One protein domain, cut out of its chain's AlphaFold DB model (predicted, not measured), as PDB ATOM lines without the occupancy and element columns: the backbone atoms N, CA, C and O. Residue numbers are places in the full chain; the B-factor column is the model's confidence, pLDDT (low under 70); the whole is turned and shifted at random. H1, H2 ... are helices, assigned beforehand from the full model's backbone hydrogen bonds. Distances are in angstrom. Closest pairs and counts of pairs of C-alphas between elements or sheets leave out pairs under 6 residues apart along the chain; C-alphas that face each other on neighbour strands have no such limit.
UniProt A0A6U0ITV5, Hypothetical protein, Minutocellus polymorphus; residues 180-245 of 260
ATOM      1  N   ASP A 180     166.592 245.662 198.774       93.19
ATOM      2  CA  ASP A 180     166.268 244.529 199.643       93.19
ATOM      3  C   ASP A 180     164.748 244.323 199.674       93.19
ATOM      4  O   ASP A 180     163.998 245.207 200.099       93.19
ATOM      5  N   VAL A 181     164.286 243.162 199.207       92.62
ATOM      6  CA  VAL A 181     162.854 242.822 199.207       92.62
ATOM      7  C   VAL A 181     162.438 242.063 200.465       92.62
ATOM      8  O   VAL A 181     161.244 241.988 200.750       92.62
ATOM      9  N   LYS A 182     163.390 241.563 201.265       90.00
ATOM     10  CA  LYS A 182     163.093 240.807 202.494       90.00
ATOM     11  C   LYS A 182     162.237 241.568 203.500       90.00
ATOM     12  O   LYS A 182     161.353 240.939 204.070       90.00
ATOM     13  N   PRO A 183     162.409 242.889 203.722       90.06
ATOM     14  CA  PRO A 183     161.540 243.630 204.638       90.06
ATOM     15  C   PRO A 183     160.063 243.630 204.232       90.06
ATOM     16  O   PRO A 183     159.217 244.021 205.032       90.06
ATOM     17  N   ARG A 184     159.750 243.245 202.989       85.94
ATOM     18  CA  ARG A 184     158.381 243.123 202.495       85.94
ATOM     19  C   ARG A 184     157.838 241.697 202.541       85.94
ATOM     20  O   ARG A 184     156.656 241.515 202.271       85.94
ATOM     21  N   PHE A 185     158.669 240.707 202.862       89.94
ATOM     22  CA  PHE A 185     158.220 239.323 202.971       89.94
ATOM     23  C   PHE A 185     157.188 239.211 204.089       89.94
ATOM     24  O   PHE A 185     157.326 239.806 205.161       89.94
ATOM     25  N   THR A 186     156.140 238.456 203.811       91.19
ATOM     26  CA  THR A 186     155.113 238.092 204.776       91.19
ATOM     27  C   THR A 186     155.572 236.899 205.608       91.19
ATOM     28  O   THR A 186     156.484 236.168 205.223       91.19
ATOM     29  N   ASP A 187     154.912 236.659 206.743       91.06
ATOM     30  CA  ASP A 187     155.174 235.461 207.548       91.06
ATOM     31  C   ASP A 187     154.967 234.175 206.720       91.06
ATOM     32  O   ASP A 187     155.759 233.241 206.829       91.06
ATOM     33  N   GLN A 188     153.984 234.177 205.808       88.75
ATOM     34  CA  GLN A 188     153.729 233.066 204.889       88.75
ATOM     35  C   GLN A 188     154.905 232.811 203.939       88.75
ATOM     36  O   GLN A 188     155.273 231.662 203.725       88.75
ATOM     37  N   ASP A 189     155.542 233.862 203.412       89.44
ATOM     38  CA  ASP A 189     156.706 233.705 202.530       89.44
ATOM     39  C   ASP A 189     157.857 232.991 203.251       89.44
ATOM     40  O   ASP A 189     158.562 232.167 202.667       89.44
ATOM     41  N   TYR A 190     158.054 233.288 204.539       89.44
ATOM     42  CA  TYR A 190     159.071 232.624 205.348       89.44
ATOM     43  C   TYR A 190     158.716 231.169 205.662       89.44
ATOM     44  O   TYR A 190     159.610 230.318 205.612       89.44
ATOM     45  N   GLU A 191     157.447 230.878 205.953       90.38
ATOM     46  CA  GLU A 191     156.954 229.510 206.149       90.38
ATOM     47  C   GLU A 191     157.140 228.667 204.880       90.38
ATOM     48  O   GLU A 191     157.707 227.574 204.952       90.38
ATOM     49  N   ASP A 192     156.774 229.205 203.716       86.88
ATOM     50  CA  ASP A 192     156.921 228.538 202.421       86.88
ATOM     51  C   ASP A 192     158.401 228.258 202.106       86.88
ATOM     52  O   ASP A 192     158.762 227.160 201.668       86.88
ATOM     53  N   ILE A 193     159.294 229.225 202.362       87.62
ATOM     54  CA  ILE A 193     160.744 229.037 202.195       87.62
ATOM     55  C   ILE A 193     161.254 227.912 203.103       87.62
ATOM     56  O   ILE A 193     162.040 227.068 202.657       87.62
ATOM     57  N   GLU A 194     160.826 227.889 204.364       89.50
ATOM     58  CA  GLU A 194     161.259 226.889 205.339       89.50
ATOM     59  C   GLU A 194     160.709 225.489 205.013       89.50
ATOM     60  O   GLU A 194     161.436 224.497 205.128       89.50
ATOM     61  N   GLU A 195     159.456 225.377 204.572       88.06
ATOM     62  CA  GLU A 195     158.850 224.110 204.151       88.06
ATOM     63  C   GLU A 195     159.565 223.529 202.923       88.06
ATOM     64  O   GLU A 195     159.918 222.342 202.898       88.06
ATOM     65  N   LEU A 196     159.847 224.364 201.920       83.00
ATOM     66  CA  LEU A 196     160.570 223.956 200.711       83.00
ATOM     67  C   LEU A 196     162.004 223.497 201.015       83.00
ATOM     68  O   LEU A 196     162.490 222.553 200.385       83.00
ATOM     69  N   GLU A 197     162.656 224.123 201.999       86.06
ATOM     70  CA  GLU A 197     163.979 223.724 202.493       86.06
ATOM     71  C   GLU A 197     163.915 222.374 203.233       86.06
ATOM     72  O   GLU A 197     164.682 221.456 202.926       86.06
ATOM     73  N   LYS A 198     162.966 222.205 204.165       85.31
ATOM     74  CA  LYS A 198     162.808 220.981 204.980       85.31
ATOM     75  C   LYS A 198     162.440 219.748 204.162       85.31
ATOM     76  O   LYS A 198     162.898 218.645 204.462       85.31
ATOM     77  N   THR A 199     161.605 219.920 203.144       81.25
ATOM     78  CA  THR A 199     161.177 218.829 202.256       81.25
ATOM     79  C   THR A 199     162.276 218.394 201.280       81.25
ATOM     80  O   THR A 199     162.141 217.362 200.620       81.25
ATOM     81  N   GLY A 200     163.383 219.145 201.193       75.25
ATOM     82  CA  GLY A 200     164.501 218.867 200.290       75.25
ATOM     83  C   GLY A 200     164.152 219.051 198.812       75.25
ATOM     84  O   GLY A 200     164.916 218.629 197.942       75.25
ATOM     85  N   HIS A 201     163.000 219.657 198.510       72.75
ATOM     86  CA  HIS A 201     162.544 219.879 197.141       72.75
ATOM     87  C   HIS A 201     163.324 221.000 196.450       72.75
ATOM     88  O   HIS A 201     163.566 220.913 195.245       72.75
ATOM     89  N   LEU A 202     163.740 222.029 197.197       83.94
ATOM     90  CA  LEU A 202     164.522 223.160 196.699       83.94
ATOM     91  C   LEU A 202     165.548 223.613 197.745       83.94
ATOM     92  O   LEU A 202     165.348 223.447 198.944       83.94
ATOM     93  N   SER A 203     166.647 224.221 197.292       88.19
ATOM     94  CA  SER A 203     167.529 224.955 198.202       88.19
ATOM     95  C   SER A 203     166.834 226.223 198.707       88.19
ATOM     96  O   SER A 203     166.011 226.811 197.998       88.19
ATOM     97  N   ARG A 204     167.220 226.689 199.898       87.06
ATOM     98  CA  ARG A 204     166.740 227.957 200.471       87.06
ATOM     99  C   ARG A 204     166.898 229.137 199.506       87.06
ATOM    100  O   ARG A 204     165.987 229.949 199.364       87.06
ATOM    101  N   ASP A 205     168.019 229.185 198.792       88.69
ATOM    102  CA  ASP A 205     168.317 230.202 197.776       88.69
ATOM    103  C   ASP A 205     167.294 230.193 196.634       88.69
ATOM    104  O   ASP A 205     166.843 231.239 196.168       88.69
ATOM    105  N   MET A 206     166.890 229.003 196.182       88.12
ATOM    106  CA  MET A 206     165.886 228.846 195.131       88.12
ATOM    107  C   MET A 206     164.488 229.228 195.611       88.12
ATOM    108  O   MET A 206     163.759 229.868 194.855       88.12
ATOM    109  N   ALA A 207     164.125 228.866 196.844       87.00
ATOM    110  CA  ALA A 207     162.856 229.267 197.445       87.00
ATOM    111  C   ALA A 207     162.782 230.793 197.629       87.00
ATOM    112  O   ALA A 207     161.829 231.424 197.179       87.00
ATOM    113  N   THR A 208     163.850 231.406 198.150       90.62
ATOM    114  CA  THR A 208     163.979 232.870 198.269       90.62
ATOM    115  C   THR A 208     163.845 233.545 196.906       90.62
ATOM    116  O   THR A 208     163.131 234.534 196.762       90.62
ATOM    117  N   ARG A 209     164.468 232.977 195.866       91.94
ATOM    118  CA  ARG A 209     164.367 233.501 194.500       91.94
ATOM    119  C   ARG A 209     162.935 233.502 193.961       91.94
ATOM    120  O   ARG A 209     162.591 234.414 193.216       91.94
ATOM    121  N   ILE A 210     162.120 232.502 194.309       88.56
ATOM    122  CA  ILE A 210     160.710 232.425 193.890       88.56
ATOM    123  C   ILE A 210     159.906 233.570 194.506       88.56
ATOM    124  O   ILE A 210     159.172 234.235 193.780       88.56
ATOM    125  N   VAL A 211     160.085 233.838 195.801       89.25
ATOM    126  CA  VAL A 211     159.428 234.971 196.472       89.25
ATOM    127  C   VAL A 211     159.893 236.292 195.853       89.25
ATOM    128  O   VAL A 211     159.075 237.120 195.460       89.25
ATOM    129  N   THR A 212     161.202 236.473 195.642       92.38
ATOM    130  CA  THR A 212     161.744 237.681 194.994       92.38
ATOM    131  C   THR A 212     161.195 237.904 193.577       92.38
ATOM    132  O   THR A 212     161.022 239.048 193.162       92.38
ATOM    133  N   TRP A 213     160.889 236.842 192.822       91.44
ATOM    134  CA  TRP A 213     160.270 236.964 191.494       91.44
ATOM    135  C   TRP A 213     158.865 237.568 191.530       91.44
ATOM    136  O   TRP A 213     158.502 238.286 190.601       91.44
ATOM    137  N   GLN A 214     158.084 237.323 192.581       90.00
ATOM    138  CA  GLN A 214     156.762 237.940 192.720       90.00
ATOM    139  C   GLN A 214     156.891 239.461 192.881       90.00
ATOM    140  O   GLN A 214     156.205 240.228 192.206       90.00
ATOM    141  N   TRP A 215     157.856 239.899 193.695       90.12
ATOM    142  CA  TRP A 215     158.183 241.315 193.875       90.12
ATOM    143  C   TRP A 215     158.702 241.980 192.595       90.12
ATOM    144  O   TRP A 215     158.362 243.126 192.305       90.12
ATOM    145  N   GLU A 216     159.506 241.271 191.802       93.19
ATOM    146  CA  GLU A 216     159.912 241.733 190.470       93.19
ATOM    147  C   GLU A 216     158.703 241.929 189.548       93.19
ATOM    148  O   GLU A 216     158.621 242.945 188.859       93.19
ATOM    149  N   GLU A 217     157.751 240.995 189.533       92.81
ATOM    150  CA  GLU A 217     156.551 241.115 188.704       92.81
ATOM    151  C   GLU A 217     155.688 242.312 189.120       92.81
ATOM    152  O   GLU A 217     155.228 243.063 188.254       92.81
ATOM    153  N   GLU A 218     155.523 242.544 190.423       91.62
ATOM    154  CA  GLU A 218     154.865 243.741 190.955       91.62
ATOM    155  C   GLU A 218     155.582 245.019 190.498       91.62
ATOM    156  O   GLU A 218     154.951 245.914 189.931       91.62
ATOM    157  N   LYS A 219     156.913 245.072 190.626       91.50
ATOM    158  CA  LYS A 219     157.724 246.203 190.153       91.50
ATOM    159  C   LYS A 219     157.552 246.444 188.652       91.50
ATOM    160  O   LYS A 219     157.380 247.577 188.202       91.50
ATOM    161  N   MET A 220     157.543 245.376 187.861       94.31
ATOM    162  CA  MET A 220     157.320 245.449 186.418       94.31
ATOM    163  C   MET A 220     155.885 245.859 186.069       94.31
ATOM    164  O   MET A 220     155.662 246.461 185.016       94.31
ATOM    165  N   ASN A 221     154.898 245.549 186.910       94.12
ATOM    166  CA  ASN A 221     153.531 246.049 186.764       94.12
ATOM    167  C   ASN A 221     153.462 247.559 187.028       94.12
ATOM    168  O   ASN A 221     152.823 248.264 186.247       94.12
ATOM    169  N   GLU A 222     154.153 248.071 188.053       93.25
ATOM    170  CA  GLU A 222     154.246 249.516 188.327       93.25
ATOM    171  C   GLU A 222     154.834 250.279 187.127       93.25
ATOM    172  O   GLU A 222     154.265 251.272 186.667       93.25
ATOM    173  N   LEU A 223     155.941 249.781 186.569       93.88
ATOM    174  CA  LEU A 223     156.589 250.371 185.393       93.88
ATOM    175  C   LEU A 223     155.673 250.343 184.159       93.88
ATOM    176  O   LEU A 223     155.511 251.358 183.478       93.88
ATOM    177  N   ARG A 224     155.006 249.211 183.901       94.19
ATOM    178  CA  ARG A 224     154.050 249.079 182.788       94.19
ATOM    179  C   ARG A 224     152.835 249.988 182.946       94.19
ATOM    180  O   ARG A 224     152.402 250.588 181.966       94.19
ATOM    181  N   ALA A 225     152.308 250.138 184.161       93.12
ATOM    182  CA  ALA A 225     151.209 251.061 184.450       93.12
ATOM    183  C   ALA A 225     151.595 252.523 184.168       93.12
ATOM    184  O   ALA A 225     150.739 253.339 183.828       93.12
ATOM    185  N   ARG A 226     152.891 252.841 184.250       91.75
ATOM    186  CA  ARG A 226     153.461 254.140 183.884       91.75
ATOM    187  C   ARG A 226     153.723 254.301 182.375       91.75
ATOM    188  O   ARG A 226     154.142 255.369 181.941       91.75
ATOM    189  N   GLY A 227     153.458 253.274 181.569       91.94
ATOM    190  CA  GLY A 227     153.667 253.286 180.119       91.94
ATOM    191  C   GLY A 227     155.076 252.885 179.680       91.94
ATOM    192  O   GLY A 227     155.383 252.994 178.494       91.94
ATOM    193  N   VAL A 228     155.917 252.400 180.601       95.06
ATOM    194  CA  VAL A 228     157.264 251.916 180.278       95.06
ATOM    195  C   VAL A 228     157.168 250.593 179.519       95.06
ATOM    196  O   VAL A 228     156.536 249.641 179.985       95.06
ATOM    197  N   LYS A 229     157.814 250.535 178.355       93.94
ATOM    198  CA  LYS A 229     157.932 249.349 177.491       93.94
ATOM    199  C   LYS A 229     159.364 248.810 177.404       93.94
ATOM    200  O   LYS A 229     159.595 247.827 176.710       93.94
ATOM    201  N   GLU A 230     160.301 249.458 178.090       90.75
ATOM    202  CA  GLU A 230     161.703 249.055 178.186       90.75
ATOM    203  C   GLU A 230     161.847 247.661 178.826       90.75
ATOM    204  O   GLU A 230     161.122 247.311 179.762       90.75
ATOM    205  N   GLU A 231     162.808 246.869 178.349       91.31
ATOM    206  CA  GLU A 231     163.108 245.554 178.921       91.31
ATOM    207  C   GLU A 231     164.119 245.658 180.071       91.31
ATOM    208  O   GLU A 231     165.216 246.207 179.915       91.31
ATOM    209  N   PHE A 232     163.785 245.065 181.219       92.00
ATOM    210  CA  PHE A 232     164.637 245.039 182.410       92.00
ATOM    211  C   PHE A 232     165.141 243.620 182.677       92.00
ATOM    212  O   PHE A 232     164.362 242.677 182.795       92.00
ATOM    213  N   HIS A 233     166.462 243.479 182.789       92.56
ATOM    214  CA  HIS A 233     167.132 242.204 183.025       92.56
ATOM    215  C   HIS A 233     167.727 242.194 184.434       92.56
ATOM    216  O   HIS A 233     168.844 242.658 184.646       92.56
ATOM    217  N   PHE A 234     166.972 241.690 185.408       93.12
ATOM    218  CA  PHE A 234     167.404 241.639 186.806       93.12
ATOM    219  C   PHE A 234     168.378 240.483 187.086       93.12
ATOM    220  O   PHE A 234     168.212 239.382 186.550       93.12
ATOM    221  N   ASP A 235     169.356 240.706 187.969       93.38
ATOM    222  CA  ASP A 235     170.411 239.733 188.277       93.38
ATOM    223  C   ASP A 235     169.857 238.505 189.033       93.38
ATOM    224  O   ASP A 235     169.362 238.634 190.157       93.38
ATOM    225  N   PRO A 236     169.944 237.284 188.466       91.44
ATOM    226  CA  PRO A 236     169.454 236.074 189.127       91.44
ATOM    227  C   PRO A 236     170.188 235.740 190.434       91.44
ATOM    228  O   PRO A 236     169.596 235.078 191.292       91.44
ATOM    229  N   THR A 237     171.443 236.168 190.585       92.75
ATOM    230  CA  THR A 237     172.263 235.959 191.786       92.75
ATOM    231  C   THR A 237     171.713 236.792 192.934       92.75
ATOM    232  O   THR A 237     171.390 236.247 193.988       92.75
ATOM    233  N   LEU A 238     171.475 238.086 192.705       94.06
ATOM    234  CA  LEU A 238     170.894 238.978 193.714       94.06
ATOM    235  C   LEU A 238     169.498 238.523 194.142       94.06
ATOM    236  O   LEU A 238     169.184 238.536 195.333       94.06
ATOM    237  N   LYS A 239     168.694 238.008 193.205       92.50
ATOM    238  CA  LYS A 239     167.361 237.483 193.534       92.50
ATOM    239  C   LYS A 239     167.404 236.321 194.522       92.50
ATOM    240  O   LYS A 239     166.501 236.200 195.349       92.50
ATOM    241  N   SER A 240     168.438 235.482 194.449       91.44
ATOM    242  CA  SER A 240     168.631 234.381 195.401       91.44
ATOM    243  C   SER A 240     168.997 234.866 196.807       91.44
ATOM    244  O   SER A 240     168.651 234.220 197.790       91.44
ATOM    245  N   GLU A 241     169.589 236.058 196.915       92.56
ATOM    246  CA  GLU A 241     169.863 236.720 198.191       92.56
ATOM    247  C   GLU A 241     168.666 237.503 198.742       92.56
ATOM    248  O   GLU A 241     168.793 238.090 199.817       92.56
ATOM    249  N   GLY A 242     167.529 237.545 198.040       92.44
ATOM    250  CA  GLY A 242     166.390 238.400 198.392       92.44
ATOM    251  C   GLY A 242     166.603 239.876 198.049       92.44
ATOM    252  O   GLY A 242     166.052 240.743 198.721       92.44
ATOM    253  N   LYS A 243     167.422 240.170 197.036       95.00
ATOM    254  CA  LYS A 243     167.657 241.524 196.525       95.00
ATOM    255  C   LYS A 243     167.227 241.637 195.067       95.00
ATOM    256  O   LYS A 243     167.276 240.659 194.321       95.00
ATOM    257  N   LEU A 244     166.848 242.835 194.643       94.19
ATOM    258  CA  LEU A 244     166.438 243.119 193.276       94.19
ATOM    259  C   LEU A 244     167.252 244.283 192.706       94.19
ATOM    260  O   LEU A 244     167.217 245.396 193.226       94.19
ATOM    261  N   ASP A 245     167.977 244.011 191.626       94.56
ATOM    262  CA  ASP A 245     168.715 245.017 190.868       94.56
ATOM    263  C   ASP A 245     168.983 244.532 189.444       94.56
ATOM    264  O   ASP A 245     168.875 243.330 189.156       94.56
TER     265      ASP A 245
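This is residues 180 to 245 of the 260 residues of the protein "Hypothetical protein" of Minutocellus polymorphus (UniProt A0A6U0ITV5). One long helix, H2, makes the longest axis, and the shorter H1 folds back on its first part, residues 204 to 211, in a splayed helical hairpin. The short helix H3 also packs on that part of H2, with residues 205 to 213 of H2, while the far end of H2 sticks out: residues 221 to 227 stand free, of which 221 to 225 belong to H2. The printed part has 66 residues with three named helices, in the order H1, H2, H3, and no named strand; the class is all helix. The whole is only just loose, close to compact, with a radius of gyration of the C-alphas of 13.0 A, and it is elongated, spanning 42 by 22 by 18 A.

H2 is the longest helix, residues 204 to 225, and measures 32.1 A from first to last C-alpha. Its C-alpha 204 is at (166.740, 227.957, 200.471) and its C-alpha 225 at (151.209, 251.061, 184.450). H1, residues 187 to 198, comes before it and is 16.6 A long, beginning with C-alpha 187 at (155.174, 235.461, 207.548). H3, residues 236 to 240, is 6.6 A long and ends with C-alpha 240 at (168.631, 234.381, 195.401).

H2 touches both other helices. H1 touches H2 with 10 pairs of C-alphas within 8 A, the closest being those of Ile 193 and Ala 207, 5.2 A apart. H2 touches H1 with residues 204 to 211 alone. The two helices run opposite ways at a tilt of 38 degrees, only just steep, and they form a helical hairpin. H3 touches H2 with 11 pairs of C-alphas within 8 A, the closest being those of Arg 209 and Ser 240, 4.4 A apart. Here H2 takes part with residues 205 to 213 alone. H1 and H3 are apart. In H1 and H3 every O i to N i+4 pair is within hydrogen-bond range; in H2 17 of 18 are.

The C-alphas farthest apart are those of Lys 198 and Gly 227, 41.8 A. The first and last printed C-alphas, of Asp 180 and Asp 245, are 9.1 A apart. The link from H1 to H2, 5 residues, is tight, and the link from H2 to H3, 10 residues, is short; no link is long. The printed part has no cut. Its mean pLDDT is 90.2, and no printed residue is under 70.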